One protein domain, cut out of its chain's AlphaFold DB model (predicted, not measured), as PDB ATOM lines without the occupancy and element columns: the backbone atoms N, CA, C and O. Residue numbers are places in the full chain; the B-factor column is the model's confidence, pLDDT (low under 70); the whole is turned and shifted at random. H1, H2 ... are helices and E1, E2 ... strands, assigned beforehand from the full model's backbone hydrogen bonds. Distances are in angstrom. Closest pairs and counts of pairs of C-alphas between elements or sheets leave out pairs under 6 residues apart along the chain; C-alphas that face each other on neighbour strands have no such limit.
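What this domain is: This is residues 95 to 311 of the 322 residues of an uncharacterized protein of Myxococcus fulvus (UniProt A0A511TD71). One twisted sheet of eight antiparallel strands wraps round the long helix H4 on one face, while the helical hairpin H1 and H2 and, farther along the sheet, H3 cover the other face, making three layers. E1 ends the sheet at one edge and E2 at the other, in the order E1, E7, E6, E5, E4, E8, E3, E2. The 217 printed residues include four named helices and eight named strands, in the chain order E1, H1, H2, H3, E2, E3, E4, E5, E6, E7, H4, E8; the class is mixed, helices and strands. The whole is compact, with a radius of gyration of the C-alphas of 16.0 A and spans of 50 by 40 by 38 A.

Where its parts are: E1 is residues 99 to 104, starting at C-alpha 99 (39.769, 15.415, 35.079). H1, residues 114 to 129, is 22.9 A long; H2 is residues 136 to 144 and H3 149 to 158. E2 is residues 168 to 173. E3, residues 180 to 192, measures 31.2 A and bends by 76 degrees at residue 184. E4 is residues 214 to 222, E5 235 to 243, E6 246 to 253 and E7 268 to 275. H4, residues 279 to 297, is 26.9 A long, and E8, residues 302 to 310, ends at C-alpha 310 (27.221, 34.619, 51.796).

How they stand to each other: E4 to E7 form a meander, each strand the antiparallel neighbour of the one before. Across the sheet, N 101 and O 273 of E1 and E7 are 3.2 A apart, N 249 and O 272 of E6 and E7 2.8 A, N 240 and O 248 of E5 and E6 2.8 A, N 217 and O 237 of E4 and E5 2.7 A, N 218 and O 306 of E4 and E8 2.9 A, N 186 and O 307 of E3 and E8 2.9 A, and N 170 and O 183 of E2 and E3 2.8 A, each within hydrogen-bond range. The sheet curls round H4; its closest C-alphas to E4 are Ala 295 and Pro 221, 4.5 A. H1 is on the sheet at a height of 7.6 A, over E6 and E5. H1 and H2 touch at C-alphas 119 and 143, 4.7 A, running opposite ways at a tilt of 36 degrees, only just steep. The sheet also curls round H3, with C-alphas 154 and 172 of E2 6.4 A apart. H4 is apart from H1, H2 and H3. Every O i to N i+4 pair is within range in H1, H2 and H4; in H3, 5 of 6 are.

The domain as a whole: The two C-alphas farthest apart, of Gln 95 and Gly 178, are 50.5 A apart. The printed part has no cut. The links E3 to E4, E4 to E5 and E6 to E7 are long. The mean pLDDT of the printed part is 75.2, with 58 residues under 70, among them 95 to 122 and 252 to 270.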
ATOM      1  N   GLN A  95      42.449  15.825  27.061       31.12
ATOM      2  CA  GLN A  95      43.817  15.748  26.522       31.12
ATOM      3  C   GLN A  95      44.811  16.688  27.230       31.12
ATOM      4  O   GLN A  95      46.015  16.520  27.065       31.12
ATOM      5  N   ASP A  96      44.315  17.652  28.004       37.03
ATOM      6  CA  ASP A  96      45.077  18.641  28.777       37.03
ATOM      7  C   ASP A  96      45.339  18.207  30.236       37.03
ATOM      8  O   ASP A  96      45.701  19.033  31.064       37.03
ATOM      9  N   GLU A  97      45.151  16.918  30.551       37.97
ATOM     10  CA  GLU A  97      45.261  16.334  31.899       37.97
ATOM     11  C   GLU A  97      44.183  16.788  32.904       37.97
ATOM     12  O   GLU A  97      44.169  16.281  34.026       37.97
ATOM     13  N   SER A  98      43.227  17.644  32.514       38.50
ATOM     14  CA  SER A  98      42.073  17.949  33.368       38.50
ATOM     15  C   SER A  98      41.131  16.748  33.496       38.50
ATOM     16  O   SER A  98      40.842  16.030  32.527       38.50
ATOM     17  N   VAL A  99      40.661  16.521  34.724       39.53
ATOM     18  CA  VAL A  99      39.769  15.415  35.079       39.53
ATOM     19  C   VAL A  99      38.446  15.976  35.580       39.53
ATOM     20  O   VAL A  99      38.427  16.812  36.486       39.53
ATOM     21  N   TYR A 100      37.356  15.487  34.991       44.88
ATOM     22  CA  TYR A 100      35.986  15.742  35.418       44.88
ATOM     23  C   TYR A 100      35.366  14.464  35.977       44.88
ATOM     24  O   TYR A 100      35.413  13.421  35.323       44.88
ATOM     25  N   LEU A 101      34.776  14.544  37.166       47.72
ATOM     26  CA  LEU A 101      34.108  13.411  37.805       47.72
ATOM     27  C   LEU A 101      32.719  13.828  38.275       47.72
ATOM     28  O   LEU A 101      32.610  14.796  39.025       47.72
ATOM     29  N   ILE A 102      31.686  13.089  37.858       50.91
ATOM     30  CA  ILE A 102      30.339  13.201  38.427       50.91
ATOM     31  C   ILE A 102      30.143  12.062  39.417       50.91
ATOM     32  O   ILE A 102      30.111  10.892  39.028       50.91
ATOM     33  N   GLU A 103      29.946  12.413  40.678       51.16
ATOM     34  CA  GLU A 103      29.575  11.460  41.715       51.16
ATOM     35  C   GLU A 103      28.139  11.766  42.162       51.16
ATOM     36  O   GLU A 103      27.866  12.888  42.612       51.16
ATOM     37  N   PRO A 104      27.189  10.818  42.024       49.03
ATOM     38  CA  PRO A 104      25.922  10.934  42.727       49.03
ATOM     39  C   PRO A 104      26.180  10.776  44.225       49.03
ATOM     40  O   PRO A 104      26.928   9.888  44.643       49.03
ATOM     41  N   ASP A 105      25.553  11.615  45.042       48.94
ATOM     42  CA  ASP A 105      25.666  11.462  46.489       48.94
ATOM     43  C   ASP A 105      24.918  10.189  46.936       48.94
ATOM     44  O   ASP A 105      23.733   9.996  46.649       48.94
ATOM     45  N   ALA A 106      25.621   9.294  47.635       36.53
ATOM     46  CA  ALA A 106      25.139   7.983  48.073       36.53
ATOM     47  C   ALA A 106      23.828   8.038  48.885       36.53
ATOM     48  O   ALA A 106      23.075   7.062  48.914       36.53
ATOM     49  N   GLN A 107      23.540   9.161  49.554       39.66
ATOM     50  CA  GLN A 107      22.308   9.343  50.331       39.66
ATOM     51  C   GLN A 107      21.086   9.771  49.490       39.66
ATOM     52  O   GLN A 107      19.965   9.704  49.996       39.66
ATOM     53  N   ALA A 108      21.277  10.162  48.224       44.53
ATOM     54  CA  ALA A 108      20.325  10.952  47.434       44.53
ATOM     55  C   ALA A 108      19.374  10.187  46.510       44.53
ATOM     56  O   ALA A 108      18.470  10.781  45.927       44.53
ATOM     57  N   VAL A 109      19.565   8.878  46.347       42.47
ATOM     58  CA  VAL A 109      18.831   8.060  45.364       42.47
ATOM     59  C   VAL A 109      17.465   7.614  45.909       42.47
ATOM     60  O   VAL A 109      17.098   6.445  45.812       42.47
ATOM     61  N   ARG A 110      16.710   8.506  46.561       40.41
ATOM     62  CA  ARG A 110      15.344   8.199  47.014       40.41
ATOM     63  C   ARG A 110      14.310   8.909  46.147       40.41
ATOM     64  O   ARG A 110      14.402  10.101  45.870       40.41
ATOM     65  N   GLU A 111      13.346   8.118  45.700       46.72
ATOM     66  CA  GLU A 111      12.107   8.553  45.070       46.72
ATOM     67  C   GLU A 111      11.224   9.175  46.159       46.72
ATOM     68  O   GLU A 111      10.832   8.466  47.082       46.72
ATOM     69  N   ASP A 112      11.051  10.501  46.151       40.50
ATOM     70  CA  ASP A 112       9.773  11.216  46.350       40.50
ATOM     71  C   ASP A 112      10.025  12.696  46.744       40.50
ATOM     72  O   ASP A 112      10.799  12.994  47.650       40.50
ATOM     73  N   ASP A 113       9.357  13.627  46.045       48.19
ATOM     74  CA  ASP A 113       9.316  15.092  46.275       48.19
ATOM     75  C   ASP A 113      10.673  15.832  46.348       48.19
ATOM     76  O   ASP A 113      10.991  16.594  47.268       48.19
ATOM     77  N   ASN A 114      11.478  15.646  45.299       49.25
ATOM     78  CA  ASN A 114      12.918  15.897  45.333       49.25
ATOM     79  C   ASN A 114      13.399  17.356  45.249       49.25
ATOM     80  O   ASN A 114      14.562  17.568  45.563       49.25
ATOM     81  N   ALA A 115      12.602  18.365  44.876       48.31
ATOM     82  CA  ALA A 115      13.124  19.737  44.714       48.31
ATOM     83  C   ALA A 115      13.501  20.415  46.049       48.31
ATOM     84  O   ALA A 115      14.549  21.056  46.138       48.31
ATOM     85  N   ASN A 116      12.697  20.218  47.101       49.81
ATOM     86  CA  ASN A 116      12.951  20.795  48.427       49.81
ATOM     87  C   ASN A 116      14.139  20.125  49.128       49.81
ATOM     88  O   ASN A 116      14.987  20.814  49.683       49.81
ATOM     89  N   TRP A 117      14.253  18.797  49.044       47.78
ATOM     90  CA  TRP A 117      15.381  18.050  49.618       47.78
ATOM     91  C   TRP A 117      16.720  18.410  48.949       47.78
ATOM     92  O   TRP A 117      17.744  18.617  49.598       47.78
ATOM     93  N   CYS A 118      16.679  18.566  47.632       50.59
ATOM     94  CA  CYS A 118      17.775  19.022  46.792       50.59
ATOM     95  C   CYS A 118      18.283  20.431  47.167       50.59
ATOM     96  O   CYS A 118      19.492  20.666  47.243       50.59
ATOM     97  N   ALA A 119      17.362  21.347  47.470       59.78
ATOM     98  CA  ALA A 119      17.689  22.665  47.995       59.78
ATOM     99  C   ALA A 119      18.275  22.589  49.412       59.78
ATOM    100  O   ALA A 119      19.251  23.280  49.693       59.78
ATOM    101  N   THR A 120      17.733  21.728  50.283       64.81
ATOM    102  CA  THR A 120      18.238  21.517  51.651       64.81
ATOM    103  C   THR A 120      19.723  21.184  51.645       64.81
ATOM    104  O   THR A 120      20.478  21.821  52.370       64.81
ATOM    105  N   LEU A 121      20.173  20.284  50.766       61.84
ATOM    106  CA  LEU A 121      21.593  19.943  50.672       61.84
ATOM    107  C   LEU A 121      22.468  21.114  50.214       61.84
ATOM    108  O   LEU A 121      23.507  21.363  50.820       61.84
ATOM    109  N   ALA A 122      22.058  21.869  49.188       66.56
ATOM    110  CA  ALA A 122      22.803  23.053  48.749       66.56
ATOM    111  C   ALA A 122      22.932  24.091  49.879       66.56
ATOM    112  O   ALA A 122      24.002  24.669  50.091       66.56
ATOM    113  N   TRP A 123      21.857  24.290  50.648       75.31
ATOM    114  CA  TRP A 123      21.875  25.172  51.806       75.31
ATOM    115  C   TRP A 123      22.747  24.629  52.937       75.31
ATOM    116  O   TRP A 123      23.493  25.404  53.535       75.31
ATOM    117  N   ASP A 124      22.704  23.328  53.216       74.19
ATOM    118  CA  ASP A 124      23.533  22.680  54.233       74.19
ATOM    119  C   ASP A 124      25.020  22.774  53.905       74.19
ATOM    120  O   ASP A 124      25.810  23.106  54.790       74.19
ATOM    121  N   PHE A 125      25.401  22.589  52.637       69.81
ATOM    122  CA  PHE A 125      26.773  22.813  52.178       69.81
ATOM    123  C   PHE A 125      27.219  24.256  52.422       69.81
ATOM    124  O   PHE A 125      28.282  24.472  53.002       69.81
ATOM    125  N   LEU A 126      26.399  25.252  52.067       72.12
ATOM    126  CA  LEU A 126      26.706  26.656  52.369       72.12
ATOM    127  C   LEU A 126      26.805  26.925  53.875       72.12
ATOM    128  O   LEU A 126      27.700  27.637  54.319       72.12
ATOM    129  N   GLY A 127      25.902  26.350  54.671       76.62
ATOM    130  CA  GLY A 127      25.907  26.485  56.126       76.62
ATOM    131  C   GLY A 127      27.131  25.851  56.788       76.62
ATOM    132  O   GLY A 127      27.622  26.378  57.787       76.62
ATOM    133  N   ALA A 128      27.632  24.746  56.234       74.81
ATOM    134  CA  ALA A 128      28.865  24.103  56.670       74.81
ATOM    135  C   ALA A 128      30.110  24.895  56.239       74.81
ATOM    136  O   ALA A 128      31.041  25.034  57.034       74.81
ATOM    137  N   ALA A 129      30.111  25.438  55.017       68.44
ATOM    138  CA  ALA A 129      31.214  26.222  54.462       68.44
ATOM    139  C   ALA A 129      31.360  27.605  55.122       68.44
ATOM    140  O   ALA A 129      32.473  28.110  55.239       68.44
ATOM    141  N   VAL A 130      30.260  28.205  55.598       76.12
ATOM    142  CA  VAL A 130      30.262  29.527  56.249       76.12
ATOM    143  C   VAL A 130      29.693  29.430  57.674       76.12
ATOM    144  O   VAL A 130      28.511  29.717  57.910       76.12
ATOM    145  N   PRO A 131      30.516  29.034  58.666       76.44
ATOM    146  CA  PRO A 131      30.073  28.912  60.049       76.44
ATOM    147  C   PRO A 131      29.468  30.215  60.585       76.44
ATOM    148  O   PRO A 131      30.072  31.281  60.504       76.44
ATOM    149  N   GLY A 132      28.277  30.124  61.180       75.75
ATOM    150  CA  GLY A 132      27.583  31.278  61.766       75.75
ATOM    151  C   GLY A 132      26.770  32.118  60.776       75.75
ATOM    152  O   GLY A 132      26.134  33.080  61.196       75.75
ATOM    153  N   TRP A 133      26.731  31.737  59.497       82.25
ATOM    154  CA  TRP A 133      25.912  32.411  58.490       82.25
ATOM    155  C   TRP A 133      24.405  32.310  58.771       82.25
ATOM    156  O   TRP A 133      23.683  33.301  58.683       82.25
ATOM    157  N   SER A 134      23.916  31.124  59.141       82.94
ATOM    158  CA  SER A 134      22.491  30.887  59.391       82.94
ATOM    159  C   SER A 134      22.246  29.700  60.325       82.94
ATOM    160  O   SER A 134      23.134  28.873  60.566       82.94
ATOM    161  N   SER A 135      21.027  29.598  60.861       85.56
ATOM    162  CA  SER A 135      20.586  28.413  61.606       85.56
ATOM    163  C   SER A 135      20.134  27.296  60.654       85.56
ATOM    164  O   SER A 135      19.738  27.574  59.522       85.56
ATOM    165  N   GLN A 136      20.138  26.040  61.120       83.44
ATOM    166  CA  GLN A 136      19.588  24.918  60.344       83.44
ATOM    167  C   GLN A 136      18.122  25.166  59.964       83.44
ATOM    168  O   GLN A 136      17.753  25.001  58.812       83.44
ATOM    169  N   ALA A 137      17.313  25.676  60.898       83.75
ATOM    170  CA  ALA A 137      15.904  25.973  60.646       83.75
ATOM    171  C   ALA A 137      15.708  27.031  59.542       83.75
ATOM    172  O   ALA A 137      14.771  26.939  58.753       83.75
ATOM    173  N   THR A 138      16.599  28.022  59.464       84.50
ATOM    174  CA  THR A 138      16.572  29.064  58.423       84.50
ATOM    175  C   THR A 138      16.941  28.488  57.057       84.50
ATOM    176  O   THR A 138      16.330  28.855  56.058       84.50
ATOM    177  N   ARG A 139      17.902  27.557  57.007       82.06
ATOM    178  CA  ARG A 139      18.274  26.836  55.780       82.06
ATOM    179  C   ARG A 139      17.174  25.902  55.297       82.06
ATOM    180  O   ARG A 139      16.822  25.955  54.125       82.06
ATOM    181  N   ASP A 140      16.582  25.124  56.198       78.75
ATOM    182  CA  ASP A 140      15.450  24.247  55.885       78.75
ATOM    183  C   ASP A 140      14.249  25.068  55.379       78.75
ATOM    184  O   ASP A 140      13.555  24.674  54.444       78.75
ATOM    185  N   GLY A 141      14.034  26.258  55.952       78.81
ATOM    186  CA  GLY A 141      13.045  27.218  55.469       78.81
ATOM    187  C   GLY A 141      13.340  27.737  54.061       78.81
ATOM    188  O   GLY A 141      12.460  27.717  53.204       78.81
ATOM    189  N   ALA A 142      14.580  28.158  53.799       78.94
ATOM    190  CA  ALA A 142      15.001  28.611  52.472       78.94
ATOM    191  C   ALA A 142      14.926  27.489  51.421       78.94
ATOM    192  O   ALA A 142      14.639  27.753  50.251       78.94
ATOM    193  N   ALA A 143      15.156  26.240  51.834       74.50
ATOM    194  CA  ALA A 143      14.963  25.053  51.012       74.50
ATOM    195  C   ALA A 143      13.492  24.848  50.639       74.50
ATOM    196  O   ALA A 143      13.194  24.554  49.489       74.50
ATOM    197  N   ALA A 144      12.572  25.047  51.583       72.56
ATOM    198  CA  ALA A 144      11.138  24.942  51.323       72.56
ATOM    199  C   ALA A 144      10.606  26.067  50.410       72.56
ATOM    200  O   ALA A 144       9.657  25.855  49.660       72.56
ATOM    201  N   ASP A 145      11.231  27.250  50.433       73.12
ATOM    202  CA  ASP A 145      10.892  28.386  49.558       73.12
ATOM    203  C   ASP A 145      11.526  28.281  48.141       73.12
ATOM    204  O   ASP A 145      11.359  29.177  47.302       73.12
ATOM    205  N   TYR A 146      12.278  27.208  47.859       67.69
ATOM    206  CA  TYR A 146      13.186  27.084  46.712       67.69
ATOM    207  C   TYR A 146      12.515  26.991  45.339       67.69
ATOM    208  O   TYR A 146      13.019  27.588  44.388       67.69
ATOM    209  N   GLU A 147      11.392  26.275  45.209       58.03
ATOM    210  CA  GLU A 147      10.831  25.892  43.898       58.03
ATOM    211  C   GLU A 147      10.513  27.075  42.968       58.03
ATOM    212  O   GLU A 147      10.460  26.909  41.748       58.03
ATOM    213  N   LYS A 148      10.322  28.285  43.510       61.34
ATOM    214  CA  LYS A 148      10.057  29.490  42.706       61.34
ATOM    215  C   LYS A 148      10.480  30.779  43.404       61.34
ATOM    216  O   LYS A 148      11.126  31.630  42.797       61.34
ATOM    217  N   THR A 149      10.176  30.899  44.691       73.12
ATOM    218  CA  THR A 149      10.211  32.176  45.411       73.12
ATOM    219  C   THR A 149      11.626  32.687  45.666       73.12
ATOM    220  O   THR A 149      11.877  33.879  45.496       73.12
ATOM    221  N   SER A 150      12.572  31.819  46.039       75.38
ATOM    222  CA  SER A 150      13.908  32.275  46.450       75.38
ATOM    223  C   SER A 150      14.747  32.819  45.289       75.38
ATOM    224  O   SER A 150      15.308  33.912  45.380       75.38
ATOM    225  N   SER A 151      14.791  32.092  44.170       77.06
ATOM    226  CA  SER A 151      15.524  32.519  42.971       77.06
ATOM    227  C   SER A 151      14.902  33.764  42.331       77.06
ATOM    228  O   SER A 151      15.623  34.648  41.873       77.06
ATOM    229  N   GLU A 152      13.570  33.878  42.350       82.12
ATOM    230  CA  GLU A 152      12.857  35.064  41.877       82.12
ATOM    231  C   GLU A 152      13.119  36.283  42.771       82.12
ATOM    232  O   GLU A 152      13.380  37.364  42.246       82.12
ATOM    233  N   ALA A 153      13.120  36.113  44.098       84.12
ATOM    234  CA  ALA A 153      13.404  37.184  45.051       84.12
ATOM    235  C   ALA A 153      14.839  37.715  44.930       84.12
ATOM    236  O   ALA A 153      15.053  38.927  45.016       84.12
ATOM    237  N   VAL A 154      15.819  36.832  44.704       86.56
ATOM    238  CA  VAL A 154      17.201  37.235  44.393       86.56
ATOM    239  C   VAL A 154      17.243  37.986  43.066       86.56
ATOM    240  O   VAL A 154      17.765  39.098  43.011       86.56
ATOM    241  N   TRP A 155      16.663  37.414  42.005       87.81
ATOM    242  CA  TRP A 155      16.709  38.019  40.674       87.81
ATOM    243  C   TRP A 155      16.062  39.411  40.660       87.81
ATOM    244  O   TRP A 155      16.638  40.359  40.137       87.81
ATOM    245  N   ALA A 156      14.915  39.578  41.321       87.88
ATOM    246  CA  ALA A 156      14.212  40.856  41.421       87.88
ATOM    247  C   ALA A 156      15.051  41.977  42.064       87.88
ATOM    248  O   ALA A 156      14.831  43.147  41.756       87.88
ATOM    249  N   GLN A 157      16.013  41.640  42.931       90.12
ATOM    250  CA  GLN A 157      16.918  42.619  43.544       90.12
ATOM    251  C   GLN A 157      18.055  43.037  42.606       90.12
ATOM    252  O   GLN A 157      18.508  44.178  42.680       90.12
ATOM    253  N   VAL A 158      18.492  42.147  41.710       88.19
ATOM    254  CA  VAL A 158      19.636  42.392  40.816       88.19
ATOM    255  C   VAL A 158      19.236  42.846  39.406       88.19
ATOM    256  O   VAL A 158      20.066  43.398  38.684       88.19
ATOM    257  N   VAL A 159      17.976  42.660  38.992       84.19
ATOM    258  CA  VAL A 159      17.493  43.080  37.663       84.19
ATOM    259  C   VAL A 159      17.737  44.569  37.442       84.19
ATOM    260  O   VAL A 159      17.284  45.422  38.203       84.19
ATOM    261  N   GLY A 160      18.427  44.880  36.343       69.56
ATOM    262  CA  GLY A 160      18.697  46.254  35.929       69.56
ATOM    263  C   GLY A 160      19.731  46.984  36.788       69.56
ATOM    264  O   GLY A 160      19.955  48.172  36.557       69.56
ATOM    265  N   GLN A 161      20.371  46.302  37.743       72.44
ATOM    266  CA  GLN A 161      21.448  46.867  38.549       72.44
ATOM    267  C   GLN A 161      22.802  46.405  38.013       72.44
ATOM    268  O   GLN A 161      23.013  45.224  37.752       72.44
ATOM    269  N   GLN A 162      23.733  47.343  37.833       70.38
ATOM    270  CA  GLN A 162      25.136  46.982  37.639       70.38
ATOM    271  C   GLN A 162      25.707  46.554  38.989       70.38
ATOM    272  O   GLN A 162      25.523  47.263  39.979       70.38
ATOM    273  N   VAL A 163      26.398  45.418  39.023       74.44
ATOM    274  CA  VAL A 163      27.107  44.974  40.224       74.44
ATOM    275  C   VAL A 163      28.329  45.882  40.436       74.44
ATOM    276  O   VAL A 163      29.170  45.961  39.538       74.44
ATOM    277  N   PRO A 164      28.426  46.615  41.562       72.88
ATOM    278  CA  PRO A 164      29.598  47.433  41.873       72.88
ATOM    279  C   PRO A 164      30.784  46.557  42.311       72.88
ATOM    280  O   PRO A 164      30.594  45.395  42.655       72.88
ATOM    281  N   GLU A 165      31.998  47.121  42.371       70.00
ATOM    282  CA  GLU A 165      33.199  46.395  42.841       70.00
ATOM    283  C   GLU A 165      33.041  45.822  44.262       70.00
ATOM    284  O   GLU A 165      33.571  44.757  44.552       70.00
ATOM    285  N   GLU A 166      32.279  46.490  45.136       71.38
ATOM    286  CA  GLU A 166      31.991  46.016  46.502       71.38
ATOM    287  C   GLU A 166      30.810  45.021  46.575       71.38
ATOM    288  O   GLU A 166      30.403  44.614  47.662       71.38
ATOM    289  N   GLY A 167      30.244  44.625  45.431       84.38
ATOM    290  CA  GLY A 167      29.069  43.761  45.346       84.38
ATOM    291  C   GLY A 167      27.752  44.458  45.717       84.38
ATOM    292  O   GLY A 167      27.701  45.473  46.411       84.38
ATOM    293  N   LEU A 168      26.634  43.915  45.237       90.00
ATOM    294  CA  LEU A 168      25.289  44.388  45.575       90.00
ATOM    295  C   LEU A 168      24.738  43.568  46.743       90.00
ATOM    296  O   LEU A 168      24.645  42.350  46.647       90.00
ATOM    297  N   ALA A 169      24.356  44.209  47.847       90.69
ATOM    298  CA  ALA A 169      23.723  43.506  48.962       90.69
ATOM    299  C   ALA A 169      22.366  42.915  48.536       90.69
ATOM    300  O   ALA A 169      21.493  43.633  48.050       90.69
ATOM    301  N   VAL A 170      22.195  41.612  48.750       90.50
ATOM    302  CA  VAL A 170      20.988  40.842  48.443       90.50
ATOM    303  C   VAL A 170      20.496  40.174  49.718       90.50
ATOM    304  O   VAL A 170      21.264  39.571  50.464       90.50
ATOM    305  N   SER A 171      19.194  40.267  49.960       89.06
ATOM    306  CA  SER A 171      18.544  39.652  51.112       89.06
ATOM    307  C   SER A 171      17.495  38.659  50.633       89.06
ATOM    308  O   SER A 171      16.550  39.037  49.943       89.06
ATOM    309  N   LEU A 172      17.634  37.390  51.001       87.75
ATOM    310  CA  LEU A 172      16.649  36.354  50.712       87.75
ATOM    311  C   LEU A 172      15.737  36.166  51.934       87.75
ATOM    312  O   LEU A 172      16.194  35.601  52.930       87.75
ATOM    313  N   PRO A 173      14.475  36.635  51.904       85.81
ATOM    314  CA  PRO A 173      13.539  36.396  52.996       85.81
ATOM    315  C   PRO A 173      13.175  34.911  53.081       85.81
ATOM    316  O   PRO A 173      12.912  34.281  52.059       85.81
ATOM    317  N   VAL A 174      13.124  34.379  54.304       85.75
ATOM    318  CA  VAL A 174      12.716  33.000  54.590       85.75
ATOM    319  C   VAL A 174      11.353  33.023  55.270       85.75
ATOM    320  O   VAL A 174      11.210  33.500  56.399       85.75
ATOM    321  N   SER A 175      10.335  32.527  54.572       80.31
ATOM    322  CA  SER A 175       8.932  32.686  54.964       80.31
ATOM    323  C   SER A 175       8.600  31.990  56.288       80.31
ATOM    324  O   SER A 175       7.835  32.517  57.099       80.31
ATOM    325  N   SER A 176       9.215  30.833  56.539       80.69
ATOM    326  CA  SER A 176       8.934  29.983  57.700       80.69
ATOM    327  C   SER A 176       9.540  30.498  59.007       80.69
ATOM    328  O   SER A 176       8.995  30.227  60.078       80.69
ATOM    329  N   THR A 177      10.644  31.246  58.939       83.12
ATOM    330  CA  THR A 177      11.342  31.780  60.120       83.12
ATOM    331  C   THR A 177      11.154  33.284  60.294       83.12
ATOM    332  O   THR A 177      11.354  33.798  61.393       83.12
ATOM    333  N   GLY A 178      10.767  34.002  59.233       81.75
ATOM    334  CA  GLY A 178      10.734  35.466  59.211       81.75
ATOM    335  C   GLY A 178      12.125  36.109  59.218       81.75
ATOM    336  O   GLY A 178      12.234  37.330  59.329       81.75
ATOM    337  N   GLU A 179      13.185  35.305  59.113       85.81
ATOM    338  CA  GLU A 179      14.560  35.776  58.979       85.81
ATOM    339  C   GLU A 179      14.896  36.058  57.509       85.81
ATOM    340  O   GLU A 179      14.105  35.817  56.595       85.81
ATOM    341  N   SER A 180      16.085  36.602  57.260       85.88
ATOM    342  CA  SER A 180      16.615  36.729  55.907       85.88
ATOM    343  C   SER A 180      18.057  36.260  55.845       85.88
ATOM    344  O   SER A 180      18.846  36.532  56.747       85.88
ATOM    345  N   LEU A 181      18.388  35.564  54.762       86.88
ATOM    346  CA  LEU A 181      19.750  35.177  54.428       86.88
ATOM    347  C   LEU A 181      20.406  36.317  53.644       86.88
ATOM    348  O   LEU A 181      19.875  36.754  52.622       86.88
ATOM    349  N   GLY A 182      21.537  36.814  54.143       88.69
ATOM    350  CA  GLY A 182      22.288  37.893  53.505       88.69
ATOM    351  C   GLY A 182      23.347  37.370  52.537       88.69
ATOM    352  O   GLY A 182      24.034  36.387  52.840       88.69
ATOM    353  N   PHE A 183      23.492  38.061  51.408       90.94
ATOM    354  CA  PHE A 183      24.517  37.827  50.396       90.94
ATOM    355  C   PHE A 183      25.041  39.143  49.806       90.94
ATOM    356  O   PHE A 183      24.340  40.156  49.804       90.94
ATOM    357  N   HIS A 184      26.225  39.097  49.201       91.88
ATOM    358  CA  HIS A 184      26.655  40.045  48.179       91.88
ATOM    359  C   HIS A 184      26.568  39.381  46.805       91.88
ATOM    360  O   HIS A 184      27.188  38.349  46.568       91.88
ATOM    361  N   ALA A 185      25.807  39.966  45.883       92.94
ATOM    362  CA  ALA A 185      25.924  39.648  44.470       92.94
ATOM    363  C   ALA A 185      27.215  40.264  43.942       92.94
ATOM    364  O   ALA A 185      27.351  41.485  43.914       92.94
ATOM    365  N   VAL A 186      28.154  39.406  43.559       92.75
ATOM    366  CA  VAL A 186      29.509  39.775  43.124       92.75
ATOM    367  C   VAL A 186      29.669  39.704  41.609       92.75
ATOM    368  O   VAL A 186      30.579  40.306  41.053       92.75
ATOM    369  N   GLU A 187      28.755  39.020  40.919       92.25
ATOM    370  CA  GLU A 187      28.697  39.002  39.460       92.25
ATOM    371  C   GLU A 187      27.281  38.656  38.983       92.25
ATOM    372  O   GLU A 187      26.590  37.835  39.586       92.25
ATOM    373  N   THR A 188      26.847  39.270  37.883       91.62
ATOM    374  CA  THR A 188      25.571  38.966  37.221       91.62
ATOM    375  C   THR A 188      25.791  38.792  35.731       91.62
ATOM    376  O   THR A 188      26.467  39.609  35.105       91.62
ATOM    377  N   PHE A 189      25.151  37.789  35.145       89.75
ATOM    378  CA  PHE A 189      25.236  37.495  33.722       89.75
ATOM    379  C   PHE A 189      23.850  37.234  33.135       89.75
ATOM    380  O   PHE A 189      23.002  36.642  33.798       89.75
ATOM    381  N   THR A 190      23.621  37.633  31.881       90.06
ATOM    382  CA  THR A 190      22.420  37.254  31.117       90.06
ATOM    383  C   THR A 190      22.769  36.992  29.663       90.06
ATOM    384  O   THR A 190      23.550  37.749  29.088       90.06
ATOM    385  N   SER A 191      22.117  36.012  29.042       89.69
ATOM    386  CA  SER A 191      22.236  35.752  27.604       89.69
ATOM    387  C   SER A 191      20.935  35.205  27.021       89.69
ATOM    388  O   SER A 191      20.057  34.736  27.749       89.69
ATOM    389  N   GLU A 192      20.807  35.290  25.699       89.62
ATOM    390  CA  GLU A 192      19.774  34.582  24.942       89.62
ATOM    391  C   GLU A 192      20.133  33.097  24.838       89.62
ATOM    392  O   GLU A 192      21.313  32.726  24.838       89.62
ATOM    393  N   THR A 193      19.116  32.236  24.800       82.44
ATOM    394  CA  THR A 193      19.304  30.783  24.714       82.44
ATOM    395  C   THR A 193      19.710  30.321  23.320       82.44
ATOM    396  O   THR A 193      20.331  29.279  23.194       82.44
ATOM    397  N   ASP A 194      19.437  31.087  22.267       78.06
ATOM    398  CA  ASP A 194      19.806  30.760  20.882       78.06
ATOM    399  C   ASP A 194      21.227  31.215  20.492       78.06
ATOM    400  O   ASP A 194      21.740  30.838  19.434       78.06
ATOM    401  N   THR A 195      21.902  31.971  21.360       72.38
ATOM    402  CA  THR A 195      23.282  32.421  21.155       72.38
ATOM    403  C   THR A 195      24.249  31.232  21.174       72.38
ATOM    404  O   THR A 195      24.116  30.321  21.993       72.38
ATOM    405  N   SER A 196      25.248  31.206  20.281       69.56
ATOM    406  CA  SER A 196      26.268  30.144  20.301       69.56
ATOM    407  C   SER A 196      27.065  30.155  21.616       69.56
ATOM    408  O   SER A 196      27.457  31.211  22.106       69.56
ATOM    409  N   MET A 197      27.328  28.964  22.162       66.25
ATOM    410  CA  MET A 197      28.119  28.735  23.381       66.25
ATOM    411  C   MET A 197      29.544  28.246  23.077       66.25
ATOM    412  O   MET A 197      30.193  27.670  23.945       66.25
ATOM    413  N   ASP A 198      30.055  28.462  21.862       56.91
ATOM    414  CA  ASP A 198      31.402  28.001  21.481       56.91
ATOM    415  C   ASP A 198      32.515  28.659  22.320       56.91
ATOM    416  O   ASP A 198      33.624  28.133  22.437       56.91
ATOM    417  N   SER A 199      32.240  29.820  22.920       59.03
ATOM    418  CA  SER A 199      33.107  30.490  23.897       59.03
ATOM    419  C   SER A 199      32.279  31.438  24.768       59.03
ATOM    420  O   SER A 199      32.209  32.631  24.459       59.03
ATOM    421  N   PRO A 200      31.613  30.932  25.823       69.44
ATOM    422  CA  PRO A 200      30.900  31.800  26.743       69.44
ATOM    423  C   PRO A 200      31.870  32.773  27.425       69.44
ATOM    424  O   PRO A 200      33.047  32.442  27.617       69.44
ATOM    425  N   PRO A 201      31.402  33.970  27.807       77.50
ATOM    426  CA  PRO A 201      32.193  34.864  28.638       77.50
ATOM    427  C   PRO A 201      32.479  34.195  29.982       77.50
ATOM    428  O   PRO A 201      31.620  33.534  30.556       77.50
ATOM    429  N   THR A 202      33.696  34.349  30.485       83.25
ATOM    430  CA  THR A 202      34.098  33.775  31.770       83.25
ATOM    431  C   THR A 202      33.421  34.518  32.914       83.25
ATOM    432  O   THR A 202      33.491  35.742  32.971       83.25
ATOM    433  N   LEU A 203      32.834  33.768  33.847       89.12
ATOM    434  CA  LEU A 203      32.426  34.283  35.155       89.12
ATOM    435  C   LEU A 203      33.688  34.476  35.997       89.12
ATOM    436  O   LEU A 203      34.166  33.533  36.635       89.12
ATOM    437  N   THR A 204      34.288  35.664  35.923       88.75
ATOM    438  CA  THR A 204      35.614  35.929  36.508       88.75
ATOM    439  C   THR A 204      35.599  35.786  38.017       88.75
ATOM    440  O   THR A 204      36.576  35.331  38.607       88.75
ATOM    441  N   SER A 205      34.457  36.078  38.634       90.06
ATOM    442  CA  SER A 205      34.292  36.001  40.076       90.06
ATOM    443  C   SER A 205      34.500  34.566  40.602       90.06
ATOM    444  O   SER A 205      34.944  34.383  41.731       90.06
ATOM    445  N   LEU A 206      34.302  33.523  39.786       90.50
ATOM    446  CA  LEU A 206      34.572  32.138  40.201       90.50
ATOM    447  C   LEU A 206      36.069  31.831  40.354       90.50
ATOM    448  O   LEU A 206      36.447  31.001  41.181       90.50
ATOM    449  N   ALA A 207      36.937  32.509  39.599       88.31
ATOM    450  CA  ALA A 207      38.386  32.376  39.759       88.31
ATOM    451  C   ALA A 207      38.881  33.026  41.067       88.31
ATOM    452  O   ALA A 207      39.869  32.574  41.651       88.31
ATOM    453  N   ASP A 208      38.144  34.025  41.557       89.88
ATOM    454  CA  ASP A 208      38.466  34.801  42.758       89.88
ATOM    455  C   ASP A 208      37.973  34.149  44.060       89.88
ATOM    456  O   ASP A 208      38.103  34.739  45.131       89.88
ATOM    457  N   ILE A 209      37.380  32.950  44.003       89.88
ATOM    458  CA  ILE A 209      37.007  32.194  45.207       89.88
ATOM    459  C   ILE A 209      38.294  31.832  45.966       89.88
ATOM    460  O   ILE A 209      39.183  31.211  45.370       89.88
ATOM    461  N   PRO A 210      38.442  32.192  47.253       89.94
ATOM    462  CA  PRO A 210      39.565  31.728  48.060       89.94
ATOM    463  C   PRO A 210      39.523  30.210  48.279       89.94
ATOM    464  O   PRO A 210      38.464  29.591  48.295       89.94
ATOM    465  N   VAL A 211      40.687  29.580  48.453       90.00
ATOM    466  CA  VAL A 211      40.748  28.137  48.741       90.00
ATOM    467  C   VAL A 211      40.098  27.843  50.095       90.00
ATOM    468  O   VAL A 211      40.450  28.461  51.099       90.00
ATOM    469  N   GLY A 212      39.194  26.864  50.119       84.44
ATOM    470  CA  GLY A 212      38.380  26.494  51.275       84.44
ATOM    471  C   GLY A 212      37.082  27.293  51.407       84.44
ATOM    472  O   GLY A 212      36.350  27.078  52.370       84.44
ATOM    473  N   GLU A 213      36.795  28.201  50.472       85.94
ATOM    474  CA  GLU A 213      35.559  28.981  50.444       85.94
ATOM    475  C   GLU A 213      34.627  28.549  49.308       85.94
ATOM    476  O   GLU A 213      35.014  27.855  48.359       85.94
ATOM    477  N   SER A 214      33.376  29.001  49.413       87.38
ATOM    478  CA  SER A 214      32.301  28.651  48.493       87.38
ATOM    479  C   SER A 214      31.493  29.872  48.073       87.38
ATOM    480  O   SER A 214      31.281  30.799  48.856       87.38
ATOM    481  N   ARG A 215      30.965  29.833  46.850       89.19
ATOM    482  CA  ARG A 215      29.969  30.788  46.351       89.19
ATOM    483  C   ARG A 215      28.696  30.070  45.950       89.19
ATOM    484  O   ARG A 215      28.728  28.936  45.477       89.19
ATOM    485  N   ALA A 216      27.575  30.753  46.119       88.25
ATOM    486  CA  ALA A 216      26.297  30.301  45.602       88.25
ATOM    487  C   ALA A 216      26.057  30.926  44.226       88.25
ATOM    488  O   ALA A 216      26.420  32.072  43.981       88.25
ATOM    489  N   ILE A 217      25.431  30.191  43.322       88.94
ATOM    490  CA  ILE A 217      25.029  30.674  42.008       88.94
ATOM    491  C   ILE A 217      23.533  30.461  41.872       88.94
ATOM    492  O   ILE A 217      23.054  29.340  42.018       88.94
ATOM    493  N   VAL A 218      22.812  31.531  41.552       86.88
ATOM    494  CA  VAL A 218      21.392  31.477  41.200       86.88
ATOM    495  C   VAL A 218      21.265  31.532  39.693       86.88
ATOM    496  O   VAL A 218      21.567  32.553  39.083       86.88
ATOM    497  N   MET A 219      20.796  30.443  39.100       86.50
ATOM    498  CA  MET A 219      20.424  30.348  37.693       86.50
ATOM    499  C   MET A 219      18.934  30.627  37.548       86.50
ATOM    500  O   MET A 219      18.113  30.037  38.253       86.50
ATOM    501  N   ARG A 220      18.555  31.494  36.612       86.69
ATOM    502  CA  ARG A 220      17.159  31.886  36.413       86.69
ATOM    503  C   ARG A 220      16.792  31.879  34.930       86.69
ATOM    504  O   ARG A 220      17.430  32.583  34.150       86.69
ATOM    505  N   PRO A 221      15.753  31.133  34.523       87.56
ATOM    506  CA  PRO A 221      15.115  31.327  33.227       87.56
ATOM    507  C   PRO A 221      14.410  32.686  33.164       87.56
ATOM    508  O   PRO A 221      13.703  33.080  34.098       87.56
ATOM    509  N   LEU A 222      14.610  33.410  32.066       88.75
ATOM    510  CA  LEU A 222      14.147  34.785  31.899       88.75
ATOM    511  C   LEU A 222      13.234  34.925  30.684       88.75
ATOM    512  O   LEU A 222      13.390  34.246  29.665       88.75
ATOM    513  N   ASN A 223      12.320  35.883  30.773       88.62
ATOM    514  CA  ASN A 223      11.572  36.377  29.626       88.62
ATOM    515  C   ASN A 223      12.508  37.126  28.661       88.62
ATOM    516  O   ASN A 223      13.609  37.541  29.028       88.62
ATOM    517  N   GLY A 224      12.057  37.367  27.425       85.62
ATOM    518  CA  GLY A 224      12.846  38.094  26.416       85.62
ATOM    519  C   GLY A 224      13.272  39.509  26.840       85.62
ATOM    520  O   GLY A 224      14.310  40.005  26.399       85.62
ATOM    521  N   ASP A 225      12.518  40.132  27.747       88.25
ATOM    522  CA  ASP A 225      12.819  41.443  28.331       88.25
ATOM    523  C   ASP A 225      13.815  41.398  29.512       88.25
ATOM    524  O   ASP A 225      14.172  42.444  30.047       88.25
ATOM    525  N   GLY A 226      14.296  40.210  29.900       85.38
ATOM    526  CA  GLY A 226      15.254  40.008  30.993       85.38
ATOM    527  C   GLY A 226      14.628  39.907  32.390       85.38
ATOM    528  O   GLY A 226      15.352  39.728  33.374       85.38
ATOM    529  N   THR A 227      13.301  39.993  32.503       87.56
ATOM    530  CA  THR A 227      12.591  39.746  33.765       87.56
ATOM    531  C   THR A 227      12.515  38.250  34.079       87.56
ATOM    532  O   THR A 227      12.607  37.411  33.181       87.56
ATOM    533  N   SER A 228      12.345  37.901  35.359       84.25
ATOM    534  CA  SER A 228      12.108  36.511  35.774       84.25
ATOM    535  C   SER A 228      10.895  35.930  35.048       84.25
ATOM    536  O   SER A 228       9.807  36.505  35.116       84.25
ATOM    537  N   ASN A 229      11.048  34.761  34.426       82.38
ATOM    538  CA  ASN A 229       9.891  33.991  33.986       82.38
ATOM    539  C   ASN A 229       9.218  33.388  35.225       82.38
ATOM    540  O   ASN A 229       9.779  32.503  35.873       82.38
ATOM    541  N   SER A 230       8.034  33.885  35.583       76.88
ATOM    542  CA  SER A 230       7.319  33.420  36.770       76.88
ATOM    543  C   SER A 230       6.951  31.947  36.669       76.88
ATOM    544  O   SER A 230       6.904  31.268  37.680       76.88
ATOM    545  N   ASP A 231       6.709  31.412  35.480       76.56
ATOM    546  CA  ASP A 231       6.281  30.018  35.328       76.56
ATOM    547  C   ASP A 231       7.459  29.039  35.311       76.56
ATOM    548  O   ASP A 231       7.253  27.828  35.294       76.56
ATOM    549  N   ALA A 232       8.684  29.565  35.377       76.19
ATOM    550  CA  ALA A 232       9.904  28.790  35.437       76.19
ATOM    551  C   ALA A 232      10.493  28.749  36.855       76.19
ATOM    552  O   ALA A 232      10.435  29.713  37.629       76.19
ATOM    553  N   THR A 233      11.133  27.634  37.174       75.38
ATOM    554  CA  THR A 233      11.921  27.408  38.384       75.38
ATOM    555  C   THR A 233      13.374  27.803  38.131       75.38
ATOM    556  O   THR A 233      13.936  27.547  37.064       75.38
ATOM    557  N   GLY A 234      13.972  28.487  39.107       76.50
ATOM    558  CA  GLY A 234      15.400  28.795  39.111       76.50
ATOM    559  C   GLY A 234      16.165  27.728  39.882       76.50
ATOM    560  O   GLY A 234      15.583  27.006  40.688       76.50
ATOM    561  N   HIS A 235      17.466  27.644  39.645       76.44
ATOM    562  CA  HIS A 235      18.324  26.628  40.245       76.44
ATOM    563  C   HIS A 235      19.418  27.275  41.069       76.44
ATOM    564  O   HIS A 235      19.990  28.283  40.654       76.44
ATOM    565  N   TRP A 236      19.720  26.679  42.217       80.31
ATOM    566  CA  TRP A 236      20.895  27.044  42.988       80.31
ATOM    567  C   TRP A 236      21.993  26.010  42.802       80.31
ATOM    568  O   TRP A 236      21.745  24.804  42.773       80.31
ATOM    569  N   VAL A 237      23.211  26.514  42.697       81.50
ATOM    570  CA  VAL A 237      24.424  25.721  42.556       81.50
ATOM    571  C   VAL A 237      25.473  26.278  43.500       81.50
ATOM    572  O   VAL A 237      25.635  27.491  43.585       81.50
ATOM    573  N   ILE A 238      26.182  25.410  44.214       85.50
ATOM    574  CA  ILE A 238      27.283  25.816  45.088       85.50
ATOM    575  C   ILE A 238      28.589  25.474  44.397       85.50
ATOM    576  O   ILE A 238      28.783  24.343  43.961       85.50
ATOM    577  N   VAL A 239      29.478  26.453  44.303       88.31
ATOM    578  CA  VAL A 239      30.834  26.272  43.796       88.31
ATOM    579  C   VAL A 239      31.792  26.404  44.966       88.31
ATOM    580  O   VAL A 239      31.893  27.479  45.549       88.31
ATOM    581  N   GLU A 240      32.483  25.322  45.292       88.56
ATOM    582  CA  GLU A 240      33.557  25.273  46.282       88.56
ATOM    583  C   GLU A 240      34.905  25.304  45.558       88.56
ATOM    584  O   GLU A 240      35.100  24.593  44.565       88.56
ATOM    585  N   ARG A 241      35.860  26.081  46.075       90.75
ATOM    586  CA  ARG A 241      37.265  25.937  45.688       90.75
ATOM    587  C   ARG A 241      37.998  25.105  46.730       90.75
ATOM    588  O   ARG A 241      38.273  25.572  47.830       90.75
ATOM    589  N   VAL A 242      38.362  23.882  46.366       88.69
ATOM    590  CA  VAL A 242      38.965  22.903  47.282       88.69
ATOM    591  C   VAL A 242      40.475  23.087  47.384       88.69
ATOM    592  O   VAL A 242      41.059  22.954  48.459       88.69
ATOM    593  N   SER A 243      41.127  23.396  46.264       89.25
ATOM    594  CA  SER A 243      42.561  23.683  46.205       89.25
ATOM    595  C   SER A 243      42.865  24.717  45.116       89.25
ATOM    596  O   SER A 243      41.949  25.287  44.523       89.25
ATOM    597  N   GLU A 244      44.144  25.010  44.872       86.62
ATOM    598  CA  GLU A 244      44.558  25.981  43.851       86.62
ATOM    599  C   GLU A 244      43.951  25.662  42.475       86.62
ATOM    600  O   GLU A 244      43.395  26.561  41.845       86.62
ATOM    601  N   ASP A 245      43.948  24.376  42.111       84.69
ATOM    602  CA  ASP A 245      43.520  23.850  40.812       84.69
ATOM    603  C   ASP A 245      42.325  22.885  40.921       84.69
ATOM    604  O   ASP A 245      42.069  22.122  39.996       84.69
ATOM    605  N   GLU A 246      41.605  22.853  42.048       86.44
ATOM    606  CA  GLU A 246      40.447  21.966  42.231       86.44
ATOM    607  C   GLU A 246      39.214  22.749  42.663       86.44
ATOM    608  O   GLU A 246      39.222  23.444  43.683       86.44
ATOM    609  N   TYR A 247      38.135  22.566  41.908       86.88
ATOM    610  CA  TYR A 247      36.822  23.122  42.189       86.88
ATOM    611  C   TYR A 247      35.774  22.018  42.222       86.88
ATOM    612  O   TYR A 247      35.848  21.047  41.466       86.88
ATOM    613  N   ARG A 248      34.755  22.202  43.056       85.12
ATOM    614  CA  ARG A 248      33.583  21.333  43.104       85.12
ATOM    615  C   ARG A 248      32.320  22.128  42.866       85.12
ATOM    616  O   ARG A 248      32.141  23.214  43.407       85.12
ATOM    617  N   ILE A 249      31.440  21.563  42.055       81.75
ATOM    618  CA  ILE A 249      30.072  22.031  41.895       81.75
ATOM    619  C   ILE A 249      29.169  21.068  42.648       81.75
ATOM    620  O   ILE A 249      29.073  19.904  42.265       81.75
ATOM    621  N   HIS A 250      28.467  21.569  43.657       78.19
ATOM    622  CA  HIS A 250      27.363  20.868  44.296       78.19
ATOM    623  C   HIS A 250      26.063  21.416  43.734       78.19
ATOM    624  O   HIS A 250      25.764  22.607  43.838       78.19
ATOM    625  N   GLN A 251      25.292  20.542  43.110       72.88
ATOM    626  CA  GLN A 251      24.039  20.921  42.484       72.88
ATOM    627  C   GLN A 251      22.977  19.874  42.721       72.88
ATOM    628  O   GLN A 251      23.247  18.732  43.102       72.88
ATOM    629  N   SER A 252      21.755  20.277  42.426       65.62
ATOM    630  CA  SER A 252      20.597  19.446  42.632       65.62
ATOM    631  C   SER A 252      19.650  19.541  41.443       65.62
ATOM    632  O   SER A 252      19.481  20.607  40.842       65.62
ATOM    633  N   ALA A 253      19.060  18.408  41.085       58.94
ATOM    634  CA  ALA A 253      18.124  18.277  39.986       58.94
ATOM    635  C   ALA A 253      16.806  17.704  40.530       58.94
ATOM    636  O   ALA A 253      16.808  16.623  41.128       58.94
ATOM    637  N   PRO A 254      15.666  18.390  40.334       55.78
ATOM    638  CA  PRO A 254      14.351  17.785  40.528       55.78
ATOM    639  C   PRO A 254      14.192  16.478  39.725       55.78
ATOM    640  O   PRO A 254      14.839  16.290  38.701       55.78
ATOM    641  N   GLY A 255      13.302  15.569  40.143       50.09
ATOM    642  CA  GLY A 255      13.103  14.257  39.487       50.09
ATOM    643  C   GLY A 255      12.704  14.302  38.004       50.09
ATOM    644  O   GLY A 255      12.863  13.323  37.285       50.09
ATOM    645  N   ASN A 256      12.212  15.445  37.534       52.28
ATOM    646  CA  ASN A 256      11.855  15.728  36.145       52.28
ATOM    647  C   ASN A 256      12.903  16.588  35.414       52.28
ATOM    648  O   ASN A 256      12.670  17.008  34.282       52.28
ATOM    649  N   TRP A 257      14.036  16.868  36.055       56.47
ATOM    650  CA  TRP A 257      15.070  17.746  35.541       56.47
ATOM    651  C   TRP A 257      16.151  16.971  34.799       56.47
ATOM    652  O   TRP A 257      16.714  15.999  35.303       56.47
ATOM    653  N   VAL A 258      16.466  17.434  33.593       54.91
ATOM    654  CA  VAL A 258      17.585  16.931  32.798       54.91
ATOM    655  C   VAL A 258      18.758  17.885  33.020       54.91
ATOM    656  O   VAL A 258      18.605  19.101  32.921       54.91
ATOM    657  N   MET A 259      19.941  17.361  33.334       61.56
ATOM    658  CA  MET A 259      21.154  18.181  33.375       61.56
ATOM    659  C   MET A 259      21.736  18.325  31.968       61.56
ATOM    660  O   MET A 259      21.587  17.433  31.133       61.56
ATOM    661  N   ALA A 260      22.419  19.439  31.691       56.03
ATOM    662  CA  ALA A 260      23.079  19.629  30.403       56.03
ATOM    663  C   ALA A 260      24.070  18.477  30.138       56.03
ATOM    664  O   ALA A 260      24.967  18.237  30.945       56.03
ATOM    665  N   GLY A 261      23.894  17.765  29.020       50.31
ATOM    666  CA  GLY A 261      24.677  16.567  28.686       50.31
ATOM    667  C   GLY A 261      24.033  15.228  29.054       50.31
ATOM    668  O   GLY A 261      24.614  14.191  28.755       50.31
ATOM    669  N   MET A 262      22.838  15.224  29.653       49.56
ATOM    670  CA  MET A 262      22.069  14.008  29.939       49.56
ATOM    671  C   MET A 262      20.902  13.834  28.960       49.56
ATOM    672  O   MET A 262      20.326  14.809  28.482       49.56
ATOM    673  N   SER A 263      20.553  12.582  28.649       48.53
ATOM    674  CA  SER A 263      19.456  12.232  27.730       48.53
ATOM    675  C   SER A 263      18.131  11.930  28.436       48.53
ATOM    676  O   SER A 263      17.094  11.857  27.779       48.53
ATOM    677  N   ALA A 264      18.152  11.765  29.760       49.75
ATOM    678  CA  ALA A 264      16.980  11.482  30.574       49.75
ATOM    679  C   ALA A 264      17.028  12.274  31.891       49.75
ATOM    680  O   ALA A 264      18.123  12.607  32.356       49.75
ATOM    681  N   PRO A 265      15.865  12.579  32.497       53.56
ATOM    682  CA  PRO A 265      15.815  13.182  33.817       53.56
ATOM    683  C   PRO A 265      16.475  12.267  34.839       53.56
ATOM    684  O   PRO A 265      16.152  11.083  34.921       53.56
ATOM    685  N   LEU A 266      17.387  12.831  35.618       52.75
ATOM    686  CA  LEU A 266      17.975  12.166  36.769       52.75
ATOM    687  C   LEU A 266      17.791  13.115  37.943       52.75
ATOM    688  O   LEU A 266      18.513  14.100  38.078       52.75
ATOM    689  N   GLY A 267      16.778  12.832  38.759       55.47
ATOM    690  CA  GLY A 267      16.626  13.507  40.038       55.47
ATOM    691  C   GLY A 267      17.776  13.159  40.972       55.47
ATOM    692  O   GLY A 267      18.279  12.037  40.941       55.47
ATOM    693  N   GLY A 268      18.161  14.106  41.822       57.66
ATOM    694  CA  GLY A 268      19.131  13.871  42.884       57.66
ATOM    695  C   GLY A 268      20.123  15.009  43.057       57.66
ATOM    696  O   GLY A 268      20.009  16.074  42.445       57.66
ATOM    697  N   THR A 269      21.110  14.768  43.910       63.94
ATOM    698  CA  THR A 269      22.244  15.666  44.109       63.94
ATOM    699  C   THR A 269      23.501  15.105  43.480       63.94
ATOM    700  O   THR A 269      23.785  13.905  43.524       63.94
ATOM    701  N   PHE A 270      24.255  16.012  42.874       68.12
ATOM    702  CA  PHE A 270      25.446  15.693  42.111       68.12
ATOM    703  C   PHE A 270      26.575  16.582  42.588       68.12
ATOM    704  O   PHE A 270      26.417  17.803  42.681       68.12
ATOM    705  N   THR A 271      27.720  15.960  42.837       73.19
ATOM    706  CA  THR A 271      28.979  16.681  42.968       73.19
ATOM    707  C   THR A 271      29.781  16.464  41.696       73.19
ATOM    708  O   THR A 271      30.010  15.328  41.281       73.19
ATOM    709  N   GLN A 272      30.175  17.560  41.057       74.50
ATOM    710  CA  GLN A 272      31.084  17.540  39.918       74.50
ATOM    711  C   GLN A 272      32.426  18.121  40.342       74.50
ATOM    712  O   GLN A 272      32.477  19.275  40.762       74.50
ATOM    713  N   THR A 273      33.502  17.352  40.208       77.12
ATOM    714  CA  THR A 273      34.860  17.831  40.506       77.12
ATOM    715  C   THR A 273      35.570  18.219  39.215       77.12
ATOM    716  O   THR A 273      35.537  17.463  38.247       77.12
ATOM    717  N   PHE A 274      36.212  19.385  39.217       79.31
ATOM    718  CA  PHE A 274      37.010  19.928  38.122       79.31
ATOM    719  C   PHE A 274      38.430  20.152  38.624       79.31
ATOM    720  O   PHE A 274      38.620  20.786  39.659       79.31
ATOM    721  N   THR A 275      39.415  19.637  37.890       79.44
ATOM    722  CA  THR A 275      40.830  19.707  38.272       79.44
ATOM    723  C   THR A 275      41.697  20.282  37.158       79.44
ATOM    724  O   THR A 275      41.395  20.113  35.975       79.44
ATOM    725  N   GLY A 276      42.797  20.926  37.539       78.19
ATOM    726  CA  GLY A 276      43.798  21.481  36.634       78.19
ATOM    727  C   GLY A 276      43.729  23.008  36.506       78.19
ATOM    728  O   GLY A 276      42.826  23.646  37.048       78.19
ATOM    729  N   PRO A 277      44.666  23.605  35.751       80.31
ATOM    730  CA  PRO A 277      44.863  25.058  35.701       80.31
ATOM    731  C   PRO A 277      43.667  25.828  35.116       80.31
ATOM    732  O   PRO A 277      43.508  27.020  35.369       80.31
ATOM    733  N   ASP A 278      42.801  25.147  34.360       78.56
ATOM    734  CA  ASP A 278      41.601  25.726  33.751       78.56
ATOM    735  C   ASP A 278      40.310  25.398  34.531       78.56
ATOM    736  O   ASP A 278      39.211  25.673  34.043       78.56
ATOM    737  N   ALA A 279      40.395  24.813  35.734       79.69
ATOM    738  CA  ALA A 279      39.228  24.331  36.483       79.69
ATOM    739  C   ALA A 279      38.162  25.420  36.708       79.69
ATOM    740  O   ALA A 279      36.977  25.175  36.477       79.69
ATOM    741  N   ALA A 280      38.565  26.648  37.056       86.06
ATOM    742  CA  ALA A 280      37.639  27.772  37.231       86.06
ATOM    743  C   ALA A 280      36.869  28.109  35.938       86.06
ATOM    744  O   ALA A 280      35.657  28.347  35.965       86.06
ATOM    745  N   GLN A 281      37.547  28.075  34.785       82.12
ATOM    746  CA  GLN A 281      36.905  28.278  33.485       82.12
ATOM    747  C   GLN A 281      35.933  27.140  33.171       82.12
ATOM    748  O   GLN A 281      34.825  27.385  32.701       82.12
ATOM    749  N   GLN A 282      36.321  25.896  33.445       79.25
ATOM    750  CA  GLN A 282      35.472  24.737  33.182       79.25
ATOM    751  C   GLN A 282      34.197  24.757  34.033       79.25
ATOM    752  O   GLN A 282      33.116  24.459  33.516       79.25
ATOM    753  N   VAL A 283      34.307  25.172  35.298       82.94
ATOM    754  CA  VAL A 283      33.155  25.430  36.171       82.94
ATOM    755  C   VAL A 283      32.267  26.513  35.564       82.94
ATOM    756  O   VAL A 283      31.066  26.289  35.425       82.94
ATOM    757  N   SER A 284      32.844  27.645  35.143       85.88
ATOM    758  CA  SER A 284      32.104  28.740  34.503       85.88
ATOM    759  C   SER A 284      31.329  28.283  33.261       85.88
ATOM    760  O   SER A 284      30.141  28.585  33.116       85.88
ATOM    761  N   ASP A 285      31.964  27.500  32.390       80.44
ATOM    762  CA  ASP A 285      31.323  26.959  31.193       80.44
ATOM    763  C   ASP A 285      30.219  25.952  31.545       80.44
ATOM    764  O   ASP A 285      29.221  25.835  30.829       80.44
ATOM    765  N   CYS A 286      30.409  25.170  32.612       80.50
ATOM    766  CA  CYS A 286      29.432  24.193  33.080       80.50
ATOM    767  C   CYS A 286      28.162  24.892  33.576       80.50
ATOM    768  O   CYS A 286      27.077  24.632  33.052       80.50
ATOM    769  N   VAL A 287      28.296  25.843  34.504       82.00
ATOM    770  CA  VAL A 287      27.151  26.543  35.106       82.00
ATOM    771  C   VAL A 287      26.370  27.354  34.070       82.00
ATOM    772  O   VAL A 287      25.139  27.350  34.076       82.00
ATOM    773  N   GLN A 288      27.050  27.981  33.105       82.19
ATOM    774  CA  GLN A 288      26.378  28.713  32.028       82.19
ATOM    775  C   GLN A 288      25.613  27.787  31.079       82.19
ATOM    776  O   GLN A 288      24.478  28.092  30.711       82.19
ATOM    777  N   ARG A 289      26.188  26.635  30.709       78.56
ATOM    778  CA  ARG A 289      25.487  25.639  29.881       78.56
ATOM    779  C   ARG A 289      24.281  25.055  30.589       78.56
ATOM    780  O   ARG A 289      23.231  24.918  29.970       78.56
ATOM    781  N   GLN A 290      24.416  24.747  31.873       77.88
ATOM    782  CA  GLN A 290      23.299  24.279  32.680       77.88
ATOM    783  C   GLN A 290      22.195  25.325  32.756       77.88
ATOM    784  O   GLN A 290      21.045  24.992  32.496       77.88
ATOM    785  N   SER A 291      22.534  26.590  33.012       81.62
ATOM    786  CA  SER A 291      21.547  27.669  33.057       81.62
ATOM    787  C   SER A 291      20.853  27.897  31.712       81.62
ATOM    788  O   SER A 291      19.659  28.196  31.686       81.62
ATOM    789  N   ARG A 292      21.568  27.761  30.592       81.88
ATOM    790  CA  ARG A 292      20.976  27.836  29.252       81.88
ATOM    791  C   ARG A 292      20.007  26.684  29.013       81.88
ATOM    792  O   ARG A 292      18.852  26.915  28.674       81.88
ATOM    793  N   PHE A 293      20.474  25.457  29.223       76.56
ATOM    794  CA  PHE A 293      19.673  24.249  29.048       76.56
ATOM    795  C   PHE A 293      18.423  24.271  29.941       76.56
ATOM    796  O   PHE A 293      17.332  23.884  29.522       76.56
ATOM    797  N   ALA A 294      18.570  24.808  31.156       74.88
ATOM    798  CA  ALA A 294      17.482  25.043  32.091       74.88
ATOM    799  C   ALA A 294      16.384  25.930  31.504       74.88
ATOM    800  O   ALA A 294      15.197  25.630  31.627       74.88
ATOM    801  N   ALA A 295      16.790  27.035  30.885       79.94
ATOM    802  CA  ALA A 295      15.880  27.985  30.277       79.94
ATOM    803  C   ALA A 295      15.200  27.407  29.030       79.94
ATOM    804  O   ALA A 295      13.985  27.544  28.900       79.94
ATOM    805  N   GLU A 296      15.942  26.706  28.167       80.06
ATOM    806  CA  GLU A 296      15.407  26.068  26.955       80.06
ATOM    807  C   GLU A 296      14.304  25.049  27.279       80.06
ATOM    808  O   GLU A 296      13.209  25.127  26.721       80.06
ATOM    809  N   ASN A 297      14.548  24.145  28.235       74.56
ATOM    810  CA  ASN A 297      13.562  23.134  28.638       74.56
ATOM    811  C   ASN A 297      12.306  23.733  29.282       74.56
ATOM    812  O   ASN A 297      11.236  23.129  29.236       74.56
ATOM    813  N   GLN A 298      12.425  24.927  29.862       78.69
ATOM    814  CA  GLN A 298      11.314  25.665  30.462       78.69
ATOM    815  C   GLN A 298      10.712  26.709  29.504       78.69
ATOM    816  O   GLN A 298       9.967  27.589  29.933       78.69
ATOM    817  N   GLY A 299      11.036  26.641  28.206       79.06
ATOM    818  CA  GLY A 299      10.459  27.502  27.168       79.06
ATOM    819  C   GLY A 299      10.868  28.976  27.251       79.06
ATOM    820  O   GLY A 299      10.193  29.835  26.687       79.06
ATOM    821  N   SER A 300      11.953  29.286  27.958       85.38
ATOM    822  CA  SER A 300      12.476  30.644  28.111       85.38
ATOM    823  C   SER A 300      13.485  30.968  27.005       85.38
ATOM    824  O   SER A 300      14.331  30.147  26.651       85.38
ATOM    825  N   SER A 301      13.417  32.185  26.458       87.00
ATOM    826  CA  SER A 301      14.335  32.650  25.406       87.00
ATOM    827  C   SER A 301      15.633  33.248  25.950       87.00
ATOM    828  O   SER A 301      16.545  33.564  25.187       87.00
ATOM    829  N   ARG A 302      15.722  33.437  27.270       91.50
ATOM    830  CA  ARG A 302      16.883  33.999  27.959       91.50
ATOM    831  C   ARG A 302      17.154  33.254  29.256       91.50
ATOM    832  O   ARG A 302      16.260  32.644  29.843       91.50
ATOM    833  N   TYR A 303      18.389  33.351  29.720       89.25
ATOM    834  CA  TYR A 303      18.808  32.865  31.028       89.25
ATOM    835  C   TYR A 303      19.690  33.895  31.724       89.25
ATOM    836  O   TYR A 303      20.334  34.727  31.078       89.25
ATOM    837  N   GLY A 304      19.697  33.837  33.048       89.81
ATOM    838  CA  GLY A 304      20.483  34.696  33.912       89.81
ATOM    839  C   GLY A 304      21.204  33.908  34.993       89.81
ATOM    840  O   GLY A 304      20.698  32.888  35.454       89.81
ATOM    841  N   LEU A 305      22.375  34.391  35.397       91.06
ATOM    842  CA  LEU A 305      23.123  33.882  36.538       91.06
ATOM    843  C   LEU A 305      23.466  35.027  37.489       91.06
ATOM    844  O   LEU A 305      23.812  36.121  37.044       91.06
ATOM    845  N   VAL A 306      23.403  34.759  38.788       91.31
ATOM    846  CA  VAL A 306      23.924  35.637  39.843       91.31
ATOM    847  C   VAL A 306      24.906  34.836  40.671       91.31
ATOM    848  O   VAL A 306      24.522  33.806  41.219       91.31
ATOM    849  N   VAL A 307      26.145  35.304  40.781       92.50
ATOM    850  CA  VAL A 307      27.121  34.760  41.728       92.50
ATOM    851  C   VAL A 307      26.977  35.526  43.037       92.50
ATOM    852  O   VAL A 307      27.039  36.756  43.060       92.50
ATOM    853  N   LEU A 308      26.753  34.789  44.118       91.31
ATOM    854  CA  LEU A 308      26.464  35.282  45.453       91.31
ATOM    855  C   LEU A 308      27.531  34.804  46.442       91.31
ATOM    856  O   LEU A 308      27.844  33.615  46.528       91.31
ATOM    857  N   GLU A 309      28.019  35.736  47.245       90.31
ATOM    858  CA  GLU A 309      28.872  35.488  48.400       90.31
ATOM    859  C   GLU A 309      28.033  35.594  49.685       90.31
ATOM    860  O   GLU A 309      27.384  36.624  49.890       90.31
ATOM    861  N   PRO A 310      27.975  34.559  50.546       87.25
ATOM    862  CA  PRO A 310      27.221  34.619  51.796       87.25
ATOM    863  C   PRO A 310      27.780  35.680  52.750       87.25
ATOM    864  O   PRO A 310      28.965  35.681  53.069       87.25
ATOM    865  N   THR A 311      26.922  36.553  53.279       86.00
ATOM    866  CA  THR A 311      27.328  37.545  54.284       86.00
ATOM    867  C   THR A 311      26.912  37.092  55.663       86.00
ATOM    868  O   THR A 311      25.733  36.798  55.881       86.00
TER     869      THR A 311